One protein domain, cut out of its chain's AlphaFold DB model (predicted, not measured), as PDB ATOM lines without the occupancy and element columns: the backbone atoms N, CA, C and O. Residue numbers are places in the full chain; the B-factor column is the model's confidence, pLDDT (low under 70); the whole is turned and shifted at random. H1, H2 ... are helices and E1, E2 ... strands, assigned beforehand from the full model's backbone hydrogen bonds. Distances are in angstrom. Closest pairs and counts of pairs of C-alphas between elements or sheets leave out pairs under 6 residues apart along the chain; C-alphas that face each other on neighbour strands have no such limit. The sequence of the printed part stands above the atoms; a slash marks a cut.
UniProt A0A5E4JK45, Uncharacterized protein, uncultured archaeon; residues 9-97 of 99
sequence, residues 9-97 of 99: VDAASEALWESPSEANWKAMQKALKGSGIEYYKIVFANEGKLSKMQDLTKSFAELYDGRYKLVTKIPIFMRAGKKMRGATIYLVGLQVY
ATOM      1  N   VAL A   9      90.414 -53.701   8.824       83.62
ATOM      2  CA  VAL A   9      89.047 -54.195   8.946       83.62
ATOM      3  C   VAL A   9      88.039 -53.186   8.401       83.62
ATOM      4  O   VAL A   9      87.168 -53.597   7.645       83.62
ATOM      5  N   ASP A  10      88.167 -51.890   8.703       84.75
ATOM      6  CA  ASP A  10      87.266 -50.854   8.170       84.75
ATOM      7  C   ASP A  10      87.285 -50.832   6.639       84.75
ATOM      8  O   ASP A  10      86.240 -50.927   6.002       84.75
ATOM      9  N   ALA A  11      88.478 -50.812   6.040       85.44
ATOM     10  CA  ALA A  11      88.616 -50.793   4.584       85.44
ATOM     11  C   ALA A  11      88.062 -52.071   3.923       85.44
ATOM     12  O   ALA A  11      87.408 -52.008   2.884       85.44
ATOM     13  N   ALA A  12      88.294 -53.243   4.529       87.06
ATOM     14  CA  ALA A  12      87.738 -54.504   4.036       87.06
ATOM     15  C   ALA A  12      86.209 -54.570   4.205       87.06
ATOM     16  O   ALA A  12      85.515 -55.131   3.358       87.06
ATOM     17  N   SER A  13      85.688 -53.970   5.274       87.88
ATOM     18  CA  SER A  13      84.261 -53.849   5.548       87.88
ATOM     19  C   SER A  13      83.566 -52.956   4.520       87.88
ATOM     20  O   SER A  13      82.546 -53.356   3.967       87.88
ATOM     21  N   GLU A  14      84.128 -51.781   4.219       88.19
ATOM     22  CA  GLU A  14      83.636 -50.884   3.161       88.19
ATOM     23  C   GLU A  14      83.591 -51.618   1.807       88.19
ATOM     24  O   GLU A  14      82.537 -51.685   1.170       88.19
ATOM     25  N   ALA A  15      84.681 -52.294   1.429       87.81
ATOM     26  CA  ALA A  15      84.751 -53.062   0.183       87.81
ATOM     27  C   ALA A  15      83.723 -54.209   0.114       87.81
ATOM     28  O   ALA A  15      83.220 -54.534  -0.965       87.81
ATOM     29  N   LEU A  16      83.397 -54.833   1.251       88.81
ATOM     30  CA  LEU A  16      82.354 -55.855   1.332       88.81
ATOM     31  C   LEU A  16      80.954 -55.284   1.105       88.81
ATOM     32  O   LEU A  16      80.141 -55.941   0.456       88.81
ATOM     33  N   TRP A  17      80.665 -54.090   1.619       87.06
ATOM     34  CA  TRP A  17      79.375 -53.433   1.400       87.06
ATOM     35  C   TRP A  17      79.184 -52.997  -0.050       87.06
ATOM     36  O   TRP A  17      78.094 -53.165  -0.594       87.06
ATOM     37  N   GLU A  18      80.239 -52.499  -0.694       88.19
ATOM     38  CA  GLU A  18      80.195 -52.144  -2.114       88.19
ATOM     39  C   GLU A  18      80.085 -53.386  -3.006       88.19
ATOM     40  O   GLU A  18      79.267 -53.452  -3.928       88.19
ATOM     41  N   SER A  19      80.905 -54.399  -2.726       87.94
ATOM     42  CA  SER A  19      80.957 -55.629  -3.506       87.94
ATOM     43  C   SER A  19      81.224 -56.826  -2.596       87.94
ATOM     44  O   SER A  19      82.378 -57.158  -2.315       87.94
ATOM     45  N   PRO A  20      80.181 -57.547  -2.158       86.12
ATOM     46  CA  PRO A  20      80.344 -58.720  -1.310       86.12
ATOM     47  C   PRO A  20      80.805 -59.924  -2.145       86.12
ATOM     48  O   PRO A  20      80.114 -60.926  -2.256       86.12
ATOM     49  N   SER A  21      81.943 -59.831  -2.821       89.19
ATOM     50  CA  SER A  21      82.519 -60.913  -3.624       89.19
ATOM     51  C   SER A  21      83.342 -61.868  -2.757       89.19
ATOM     52  O   SER A  21      83.794 -61.506  -1.671       89.19
ATOM     53  N   GLU A  22      83.598 -63.081  -3.251       86.75
ATOM     54  CA  GLU A  22      84.506 -64.027  -2.586       86.75
ATOM     55  C   GLU A  22      85.894 -63.411  -2.312       86.75
ATOM     56  O   GLU A  22      86.485 -63.653  -1.259       86.75
ATOM     57  N   ALA A  23      86.409 -62.588  -3.230       89.06
ATOM     58  CA  ALA A  23      87.698 -61.919  -3.069       89.06
ATOM     59  C   ALA A  23      87.693 -60.938  -1.881       89.06
ATOM     60  O   ALA A  23      88.604 -60.974  -1.051       89.06
ATOM     61  N   ASN A  24      86.640 -60.126  -1.754       90.38
ATOM     62  CA  ASN A  24      86.503 -59.175  -0.647       90.38
ATOM     63  C   ASN A  24      86.260 -59.890   0.687       90.38
ATOM     64  O   ASN A  24      86.814 -59.494   1.709       90.38
ATOM     65  N   TRP A  25      85.538 -61.011   0.674       90.50
ATOM     66  CA  TRP A  25      85.381 -61.869   1.848       90.50
ATOM     67  C   TRP A  25      86.689 -62.508   2.311       90.50
ATOM     68  O   TRP A  25      86.977 -62.517   3.508       90.50
ATOM     69  N   LYS A  26      87.532 -62.969   1.383       88.75
ATOM     70  CA  LYS A  26      88.890 -63.444   1.695       88.75
ATOM     71  C   LYS A  26      89.768 -62.325   2.263       88.75
ATOM     72  O   LYS A  26      90.513 -62.556   3.217       88.75
ATOM     73  N   ALA A  27      89.672 -61.112   1.714       88.81
ATOM     74  CA  ALA A  27      90.383 -59.949   2.242       88.81
ATOM     75  C   ALA A  27      89.927 -59.612   3.670       88.81
ATOM     76  O   ALA A  27      90.770 -59.413   4.545       88.81
ATOM     77  N   MET A  28      88.616 -59.645   3.926       89.00
ATOM     78  CA  MET A  28      88.044 -59.459   5.258       89.00
ATOM     79  C   MET A  28      88.514 -60.535   6.232       89.00
ATOM     80  O   MET A  28      89.000 -60.202   7.305       89.00
ATOM     81  N   GLN A  29      88.465 -61.813   5.858       88.12
ATOM     82  CA  GLN A  29      88.959 -62.908   6.698       88.12
ATOM     83  C   GLN A  29      90.434 -62.709   7.084       88.12
ATOM     84  O   GLN A  29      90.830 -62.919   8.232       88.12
ATOM     85  N   LYS A  30      91.258 -62.251   6.136       87.94
ATOM     86  CA  LYS A  30      92.662 -61.924   6.400       87.94
ATOM     87  C   LYS A  30      92.812 -60.704   7.310       87.94
ATOM     88  O   LYS A  30      93.717 -60.696   8.135       87.94
ATOM     89  N   ALA A  31      91.952 -59.696   7.166       87.31
ATOM     90  CA  ALA A  31      91.936 -58.521   8.031       87.31
ATOM     91  C   ALA A  31      91.475 -58.861   9.455       87.31
ATOM     92  O   ALA A  31      92.037 -58.330  10.407       87.31
ATOM     93  N   LEU A  32      90.511 -59.776   9.603       85.38
ATOM     94  CA  LEU A  32      90.041 -60.289  10.888       85.38
ATOM     95  C   LEU A  32      91.174 -60.977  11.656       85.38
ATOM     96  O   LEU A  32      91.319 -60.766  12.863       85.38
ATOM     97  N   LYS A  33      92.023 -61.737  10.955       81.50
ATOM     98  CA  LYS A  33      93.185 -62.411  11.541       81.50
ATOM     99  C   LYS A  33      94.183 -61.387  12.106       81.50
ATOM    100  O   LYS A  33      94.935 -60.760  11.367       81.50
ATOM    101  N   GLY A  34      94.201 -61.247  13.432       76.75
ATOM    102  CA  GLY A  34      95.063 -60.294  14.144       76.75
ATOM    103  C   GLY A  34      94.446 -58.908  14.368       76.75
ATOM    104  O   GLY A  34      95.153 -58.004  14.801       76.75
ATOM    105  N   SER A  35      93.147 -58.730  14.099       77.69
ATOM    106  CA  SER A  35      92.421 -57.479  14.389       77.69
ATOM    107  C   SER A  35      91.958 -57.331  15.841       77.69
ATOM    108  O   SER A  35      91.540 -56.244  16.230       77.69
ATOM    109  N   GLY A  36      92.003 -58.407  16.633       82.19
ATOM    110  CA  GLY A  36      91.415 -58.441  17.978       82.19
ATOM    111  C   GLY A  36      89.887 -58.580  17.990       82.19
ATOM    112  O   GLY A  36      89.285 -58.504  19.057       82.19
ATOM    113  N   ILE A  37      89.261 -58.782  16.823       87.94
ATOM    114  CA  ILE A  37      87.856 -59.185  16.719       87.94
ATOM    115  C   ILE A  37      87.755 -60.651  17.111       87.94
ATOM    116  O   ILE A  37      88.425 -61.500  16.523       87.94
ATOM    117  N   GLU A  38      86.903 -60.924  18.089       88.44
ATOM    118  CA  GLU A  38      86.702 -62.265  18.638       88.44
ATOM    119  C   GLU A  38      85.254 -62.716  18.523       88.44
ATOM    120  O   GLU A  38      85.009 -63.917  18.447       88.44
ATOM    121  N   TYR A  39      84.298 -61.786  18.433       90.00
ATOM    122  CA  TYR A  39      82.877 -62.116  18.414       90.00
ATOM    123  C   TYR A  39      82.164 -61.588  17.175       90.00
ATOM    124  O   TYR A  39      82.526 -60.551  16.616       90.00
ATOM    125  N   TYR A  40      81.089 -62.268  16.786       89.88
ATOM    126  CA  TYR A  40      80.143 -61.768  15.795       89.88
ATOM    127  C   TYR A  40      78.691 -62.036  16.194       89.88
ATOM    128  O   TYR A  40      78.379 -63.068  16.782       89.88
ATOM    129  N   LYS A  41      77.783 -61.128  15.831       89.31
ATOM    130  CA  LYS A  41      76.332 -61.281  15.990       89.31
ATOM    131  C   LYS A  41      75.662 -61.114  14.641       89.31
ATOM    132  O   LYS A  41      75.860 -60.096  13.987       89.31
ATOM    133  N   ILE A  42      74.858 -62.083  14.220       86.94
ATOM    134  CA  ILE A  42      74.063 -61.927  12.999       86.94
ATOM    135  C   ILE A  42      72.778 -61.181  13.345       86.94
ATOM    136  O   ILE A  42      72.002 -61.622  14.191       86.94
ATOM    137  N   VAL A  43      72.551 -60.067  12.659       85.38
ATOM    138  CA  VAL A  43      71.330 -59.276  12.731       85.38
ATOM    139  C   VAL A  43      70.551 -59.496  11.440       85.38
ATOM    140  O   VAL A  43      70.978 -59.111  10.348       85.38
ATOM    141  N   PHE A  44      69.401 -60.149  11.572       80.19
ATOM    142  CA  PHE A  44      68.469 -60.348  10.470       80.19
ATOM    143  C   PHE A  44      67.508 -59.169  10.388       80.19
ATOM    144  O   PHE A  44      66.948 -58.754  11.400       80.19
ATOM    145  N   ALA A  45      67.284 -58.653   9.181       70.62
ATOM    146  CA  ALA A  45      66.382 -57.517   8.977       70.62
ATOM    147  C   ALA A  45      64.907 -57.840   9.282       70.62
ATOM    148  O   ALA A  45      64.145 -56.946   9.627       70.62
ATOM    149  N   ASN A  46      64.512 -59.107   9.149       65.75
ATOM    150  CA  ASN A  46      63.178 -59.609   9.461       65.75
ATOM    151  C   ASN A  46      63.318 -60.690  10.532       65.75
ATOM    152  O   ASN A  46      63.598 -61.824  10.167       65.75
ATOM    153  N   GLU A  47      63.195 -60.324  11.813       61.97
ATOM    154  CA  GLU A  47      63.105 -61.163  13.034       61.97
ATOM    155  C   GLU A  47      63.172 -62.700  12.831       61.97
ATOM    156  O   GLU A  47      62.210 -63.430  13.062       61.97
ATOM    157  N   GLY A  48      64.314 -63.221  12.364       56.59
ATOM    158  CA  GLY A  48      64.540 -64.660  12.162       56.59
ATOM    159  C   GLY A  48      63.900 -65.317  10.925       56.59
ATOM    160  O   GLY A  48      64.037 -66.528  10.758       56.59
ATOM    161  N   LYS A  49      63.247 -64.575  10.021       54.81
ATOM    162  CA  LYS A  49      62.662 -65.111   8.777       54.81
ATOM    163  C   LYS A  49      63.447 -64.667   7.546       54.81
ATOM    164  O   LYS A  49      63.160 -63.652   6.918       54.81
ATOM    165  N   LEU A  50      64.405 -65.499   7.143       59.53
ATOM    166  CA  LEU A  50      65.013 -65.452   5.809       59.53
ATOM    167  C   LEU A  50      64.050 -66.058   4.776       59.53
ATOM    168  O   LEU A  50      64.309 -67.119   4.213       59.53
ATOM    169  N   SER A  51      62.901 -65.419   4.556       57.97
ATOM    170  CA  SER A  51      61.909 -65.922   3.599       57.97
ATOM    171  C   SER A  51      62.251 -65.558   2.156       57.97
ATOM    172  O   SER A  51      61.860 -66.285   1.243       57.97
ATOM    173  N   LYS A  52      62.979 -64.456   1.915       66.31
ATOM    174  CA  LYS A  52      63.365 -64.026   0.566       66.31
ATOM    175  C   LYS A  52      64.852 -63.706   0.475       66.31
ATOM    176  O   LYS A  52      65.478 -63.194   1.394       66.31
ATOM    177  N   MET A  53      65.416 -63.925  -0.710       64.38
ATOM    178  CA  MET A  53      66.817 -63.614  -1.022       64.38
ATOM    179  C   MET A  53      67.159 -62.123  -0.823       64.38
ATOM    180  O   MET A  53      68.304 -61.777  -0.558       64.38
ATOM    181  N   GLN A  54      66.161 -61.238  -0.911       66.00
ATOM    182  CA  GLN A  54      66.293 -59.807  -0.613       66.00
ATOM    183  C   GLN A  54      66.495 -59.530   0.887       66.00
ATOM    184  O   GLN A  54      67.174 -58.566   1.236       66.00
ATOM    185  N   ASP A  55      65.998 -60.388   1.781       68.19
ATOM    186  CA  ASP A  55      66.204 -60.234   3.227       68.19
ATOM    187  C   ASP A  55      67.670 -60.479   3.615       68.19
ATOM    188  O   ASP A  55      68.191 -59.824   4.520       68.19
ATOM    189  N   LEU A  56      68.383 -61.341   2.873       69.38
ATOM    190  CA  LEU A  56      69.831 -61.531   3.037       69.38
ATOM    191  C   LEU A  56      70.604 -60.237   2.778       69.38
ATOM    192  O   LEU A  56      71.569 -59.967   3.483       69.38
ATOM    193  N   THR A  57      70.166 -59.425   1.809       72.25
ATOM    194  CA  THR A  57      70.850 -58.165   1.464       72.25
ATOM    195  C   THR A  57      70.681 -57.063   2.505       72.25
ATOM    196  O   THR A  57      71.498 -56.151   2.563       72.25
ATOM    197  N   LYS A  58      69.647 -57.165   3.346       76.94
ATOM    198  CA  LYS A  58      69.394 -56.243   4.460       76.94
ATOM    199  C   LYS A  58      69.967 -56.743   5.787       76.94
ATOM    200  O   LYS A  58      70.018 -55.989   6.751       76.94
ATOM    201  N   SER A  59      70.361 -58.013   5.842       84.31
ATOM    202  CA  SER A  59      70.924 -58.641   7.034       84.31
ATOM    203  C   SER A  59      72.439 -58.441   7.079       84.31
ATOM    204  O   SER A  59      73.117 -58.454   6.049       84.31
ATOM    205  N   PHE A  60      72.983 -58.277   8.279       88.81
ATOM    206  CA  PHE A  60      74.397 -57.979   8.494       88.81
ATOM    207  C   PHE A  60      74.921 -58.683   9.745       88.81
ATOM    208  O   PHE A  60      74.162 -59.026  10.645       88.81
ATOM    209  N   ALA A  61      76.225 -58.928   9.791       89.19
ATOM    210  CA  ALA A  61      76.921 -59.374  10.978       89.19
ATOM    211  C   ALA A  61      77.611 -58.177  11.627       89.19
ATOM    212  O   ALA A  61      78.368 -57.446  10.989       89.19
ATOM    213  N   GLU A  62      77.336 -57.988  12.905       91.19
ATOM    214  CA  GLU A  62      78.043 -57.073  13.782       91.19
ATOM    215  C   GLU A  62      79.273 -57.787  14.330       91.19
ATOM    216  O   GLU A  62      79.171 -58.912  14.816       91.19
ATOM    217  N   LEU A  63      80.438 -57.159  14.222       90.31
ATOM    218  CA  LEU A  63      81.710 -57.704  14.676       90.31
ATOM    219  C   LEU A  63      82.161 -56.972  15.930       90.31
ATOM    220  O   LEU A  63      82.155 -55.741  15.951       90.31
ATOM    221  N   TYR A  64      82.590 -57.718  16.947       89.44
ATOM    222  CA  TYR A  64      83.004 -57.163  18.231       89.44
ATOM    223  C   TYR A  64      84.412 -57.609  18.614       89.44
ATOM    224  O   TYR A  64      84.830 -58.739  18.342       89.44
ATOM    225  N   ASP A  65      85.134 -56.711  19.278       88.38
ATOM    226  CA  ASP A  65      86.434 -57.013  19.870       88.38
ATOM    227  C   ASP A  65      86.311 -57.923  21.108       88.38
ATOM    228  O   ASP A  65      85.211 -58.184  21.605       88.38
ATOM    229  N   GLY A  66      87.447 -58.366  21.649       84.12
ATOM    230  CA  GLY A  66      87.521 -59.134  22.903       84.12
ATOM    231  C   GLY A  66      86.919 -58.452  24.140       84.12
ATOM    232  O   GLY A  66      86.736 -59.077  25.181       84.12
ATOM    233  N   ARG A  67      86.596 -57.155  24.055       86.44
ATOM    234  CA  ARG A  67      85.922 -56.375  25.105       86.44
ATOM    235  C   ARG A  67      84.437 -56.179  24.809       86.44
ATOM    236  O   ARG A  67      83.797 -55.354  25.464       86.44
ATOM    237  N   TYR A  68      83.892 -56.915  23.840       83.81
ATOM    238  CA  TYR A  68      82.509 -56.822  23.388       83.81
ATOM    239  C   TYR A  68      82.121 -55.443  22.840       83.81
ATOM    240  O   TYR A  68      80.940 -55.088  22.826       83.81
ATOM    241  N   LYS A  69      83.086 -54.643  22.375       87.62
ATOM    242  CA  LYS A  69      82.796 -53.378  21.698       87.62
ATOM    243  C   LYS A  69      82.564 -53.628  20.222       87.62
ATOM    244  O   LYS A  69      83.357 -54.306  19.576       87.62
ATOM    245  N   LEU A  70      81.489 -53.047  19.694       88.88
ATOM    246  CA  LEU A  70      81.196 -53.078  18.266       88.88
ATOM    247  C   LEU A  70      82.337 -52.397  17.502       88.88
ATOM    248  O   LEU A  70      82.618 -51.222  17.729       88.88
ATOM    249  N   VAL A  71      82.967 -53.144  16.600       88.56
ATOM    250  CA  VAL A  71      84.052 -52.662  15.741       88.56
ATOM    251  C   VAL A  71      83.493 -52.237  14.394       88.56
ATOM    252  O   VAL A  71      83.659 -51.091  13.993       88.56
ATOM    253  N   THR A  72      82.805 -53.143  13.699       89.44
ATOM    254  CA  THR A  72      82.213 -52.852  12.389       89.44
ATOM    255  C   THR A  72      81.011 -53.748  12.098       89.44
ATOM    256  O   THR A  72      80.718 -54.687  12.841       89.44
ATOM    257  N   LYS A  73      80.315 -53.462  10.997       90.75
ATOM    258  CA  LYS A  73      79.213 -54.260  10.459       90.75
ATOM    259  C   LYS A  73      79.558 -54.696   9.049       90.75
ATOM    260  O   LYS A  73      80.004 -53.878   8.253       90.75
ATOM    261  N   ILE A  74      79.279 -55.946   8.719       89.69
ATOM    262  CA  ILE A  74      79.527 -56.518   7.395       89.69
ATOM    263  C   ILE A  74      78.285 -57.241   6.880       89.69
ATOM    264  O   ILE A  74      77.492 -57.729   7.683       89.69
ATOM    265  N   PRO A  75      78.084 -57.345   5.560       89.69
ATOM    266  CA  PRO A  75      77.023 -58.187   5.014       89.69
ATOM    267  C   PRO A  75      77.195 -59.646   5.468       89.69
ATOM    268  O   PRO A  75      78.286 -60.056   5.844       89.69
ATOM    269  N   ILE A  76      76.137 -60.461   5.417       88.00
ATOM    270  CA  ILE A  76      76.220 -61.918   5.692       88.00
ATOM    271  C   ILE A  76      76.130 -62.786   4.437       88.00
ATOM    272  O   ILE A  76      75.995 -64.010   4.513       88.00
ATOM    273  N   PHE A  77      76.184 -62.158   3.270       87.44
ATOM    274  CA  PHE A  77      76.066 -62.816   1.981       87.44
ATOM    275  C   PHE A  77      77.266 -62.490   1.101       87.44
ATOM    276  O   PHE A  77      77.967 -61.501   1.302       87.44
ATOM    277  N   MET A  78      77.478 -63.333   0.100       87.19
ATOM    278  CA  MET A  78      78.422 -63.114  -0.976       87.19
ATOM    279  C   MET A  78      77.762 -63.309  -2.335       87.19
ATOM    280  O   MET A  78      76.864 -64.139  -2.492       87.19
ATOM    281  N   ARG A  79      78.244 -62.581  -3.338       83.00
ATOM    282  CA  ARG A  79      77.971 -62.822  -4.752       83.00
ATOM    283  C   ARG A  79      79.009 -63.798  -5.295       83.00
ATOM    284  O   ARG A  79      80.189 -63.472  -5.405       83.00
ATOM    285  N   ALA A  80      78.543 -64.983  -5.669       78.00
ATOM    286  CA  ALA A  80      79.303 -65.984  -6.404       78.00
ATOM    287  C   ALA A  80      78.733 -66.058  -7.830       78.00
ATOM    288  O   ALA A  80      77.809 -66.825  -8.123       78.00
ATOM    289  N   GLY A  81      79.225 -65.181  -8.709       77.44
ATOM    290  CA  GLY A  81      78.670 -64.999 -10.053       77.44
ATOM    291  C   GLY A  81      77.217 -64.516 -10.007       77.44
ATOM    292  O   GLY A  81      76.915 -63.498  -9.390       77.44
ATOM    293  N   LYS A  82      76.300 -65.263 -10.641       75.44
ATOM    294  CA  LYS A  82      74.855 -64.950 -10.672       75.44
ATOM    295  C   LYS A  82      74.085 -65.396  -9.420       75.44
ATOM    296  O   LYS A  82      72.884 -65.161  -9.336       75.44
ATOM    297  N   LYS A  83      74.733 -66.072  -8.464       76.88
ATOM    298  CA  LYS A  83      74.083 -66.603  -7.254       76.88
ATOM    299  C   LYS A  83      74.541 -65.829  -6.020       76.88
ATOM    300  O   LYS A  83      75.724 -65.522  -5.887       76.88
ATOM    301  N   MET A  84      73.620 -65.557  -5.097       78.81
ATOM    302  CA  MET A  84      73.984 -65.142  -3.738       78.81
ATOM    303  C   MET A  84      74.098 -66.372  -2.842       78.81
ATOM    304  O   MET A  84      73.301 -67.304  -2.952       78.81
ATOM    305  N   ARG A  85      75.103 -66.374  -1.971       80.75
ATOM    306  CA  ARG A  85      75.355 -67.424  -0.979       80.75
ATOM    307  C   ARG A  85      75.591 -66.797   0.385       80.75
ATOM    308  O   ARG A  85      76.061 -65.669   0.456       80.75
ATOM    309  N   GLY A  86      75.288 -67.525   1.457       80.19
ATOM    310  CA  GLY A  86      75.701 -67.123   2.800       80.19
ATOM    311  C   GLY A  86      77.227 -67.083   2.897       80.19
ATOM    312  O   GLY A  86      77.907 -67.955   2.356       80.19
ATOM    313  N   ALA A  87      77.754 -66.062   3.560       82.44
ATOM    314  CA  ALA A  87      79.188 -65.824   3.706       82.44
ATOM    315  C   ALA A  87      79.668 -65.947   5.162       82.44
ATOM    316  O   ALA A  87      80.816 -65.655   5.481       82.44
ATOM    317  N   THR A  88      78.815 -66.466   6.045       78.81
ATOM    318  CA  THR A  88      79.166 -66.811   7.430       78.81
ATOM    319  C   THR A  88      80.338 -67.795   7.518       78.81
ATOM    320  O   THR A  88      81.051 -67.804   8.515       78.81
ATOM    321  N   ILE A  89      80.617 -68.546   6.445       81.50
ATOM    322  CA  ILE A  89      81.809 -69.396   6.303       81.50
ATOM    323  C   ILE A  89      83.141 -68.633   6.435       81.50
ATOM    324  O   ILE A  89      84.160 -69.243   6.734       81.50
ATOM    325  N   TYR A  90      83.163 -67.314   6.217       82.12
ATOM    326  CA  TYR A  90      84.375 -66.494   6.361       82.12
ATOM    327  C   TYR A  90      84.551 -65.930   7.774       82.12
ATOM    328  O   TYR A  90      85.612 -65.393   8.083       82.12
ATOM    329  N   LEU A  91      83.544 -66.089   8.638       82.12
ATOM    330  CA  LEU A  91      83.591 -65.723  10.059       82.12
ATOM    331  C   LEU A  91      84.150 -66.858  10.930       82.12
ATOM    332  O   LEU A  91      84.049 -66.823  12.153       82.12
ATOM    333  N   VAL A  92      84.740 -67.880  10.305       77.62
ATOM    334  CA  VAL A  92      85.381 -69.001  10.994       77.62
ATOM    335  C   VAL A  92      86.502 -68.487  11.895       77.62
ATOM    336  O   VAL A  92      87.392 -67.765  11.448       77.62
ATOM    337  N   GLY A  93      86.453 -68.893  13.163       78.50
ATOM    338  CA  GLY A  93      87.376 -68.450  14.210       78.50
ATOM    339  C   GLY A  93      86.815 -67.347  15.107       78.50
ATOM    340  O   GLY A  93      87.393 -67.095  16.156       78.50
ATOM    341  N   LEU A  94      85.683 -66.738  14.740       85.19
ATOM    342  CA  LEU A  94      84.941 -65.841  15.621       85.19
ATOM    343  C   LEU A  94      83.901 -66.623  16.431       85.19
ATOM    344  O   LEU A  94      83.263 -67.554  15.934       85.19
ATOM    345  N   GLN A  95      83.708 -66.225  17.680       86.50
ATOM    346  CA  GLN A  95      82.682 -66.759  18.563       86.50
ATOM    347  C   GLN A  95      81.339 -66.076  18.288       86.50
ATOM    348  O   GLN A  95      81.264 -64.868  18.062       86.50
ATOM    349  N   VAL A  96      80.253 -66.845  18.315       84.50
ATOM    350  CA  VAL A  96      78.908 -66.265  18.234       84.50
ATOM    351  C   VAL A  96      78.665 -65.449  19.501       84.50
ATOM    352  O   VAL A  96      78.797 -65.960  20.614       84.50
ATOM    353  N   TYR A  97      78.304 -64.179  19.339       80.81
ATOM    354  CA  TYR A  97      77.865 -63.321  20.429       80.81
ATOM    355  C   TYR A  97      76.487 -63.803  20.899       80.81
ATOM    356  O   TYR A  97      75.459 -63.457  20.319       80.81
TER     357      TYR A  97
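AT A GLANCE: This is residues 9 to 97 of the 99 residues of an uncharacterized protein of uncultured archaeon (UniProt A0A5E4JK45). A strongly twisted three-stranded sheet, E1 E2 E3, has helix H1 packed over one face, along edge strand E3, and H1 forms a helical hairpin with H2, which only grazes the sheet. E3 runs on into E4, which folds back as E5 in a small second hairpin; from there the chain returns through H4 to E1, where residues 95 to 96 pair parallel with residues 39 to 40. The 89 printed residues have four named helices and five named strands, in the order H1 H2 E1 H3 E2 E3 E4 E5 H4, class mixed; the sheets, E1 - E2 - E3 and E4 - E5, are antiparallel. The whole is compact, radius of gyration of the C-alphas 12.3 A, spanning 34 by 28 by 19 A.

IN THESE COORDINATES: H1, residues 9 to 18, begins at C-alpha 9 (89.047, -54.195, 8.946) and is 14.3 A long. H2, 22 to 32, measures 15.0 A, and E1, 37 to 43, 17.0 A. H3 is 53 to 58, E2 60 to 65 with 16.6 A, E3 70 to 75 with 14.8 A, E4 77 to 80, E5 83 to 86. H4, 88 to 91, ends at C-alpha 91 (83.591, -65.723, 10.059).

HOW THE PARTS SIT: N 41 and O 62 of E1 and E2 are 2.8 A apart; N 61 and O 74 of hairpin E2 and E3, 2.7 A; N 78 and O 85 of hairpin E4 and E5, 2.8 A. H1 is on the three-stranded sheet at a height of 8.7 A, over E3 and only just not over E2, on which 2 of its C-alphas fall. H1 and H2 touch, C-alphas of Ala 12 and Met 28 closest at 5.1 A, at a shallow tilt of 20 degrees, opposite ways. H2 touches H4, C-alphas of Gln 29 and Tyr 90 closest at 5.8 A; both helices only graze the sheet. H3 and H1 are apart. Every O i to N i+4 pair is within hydrogen-bond range in H1 and H2; H3 has 0 of 2, but 3 of 3 O i to N i+3 pairs, and H4 is too short for an i+4 pair.

THE WHOLE: The C-alphas farthest apart, of Arg 67 and Lys 82, are 38.4 A apart. The printed part has no cut and no long link. Mean pLDDT of the printed part is 82.3; residues 46 to 56 are under 70.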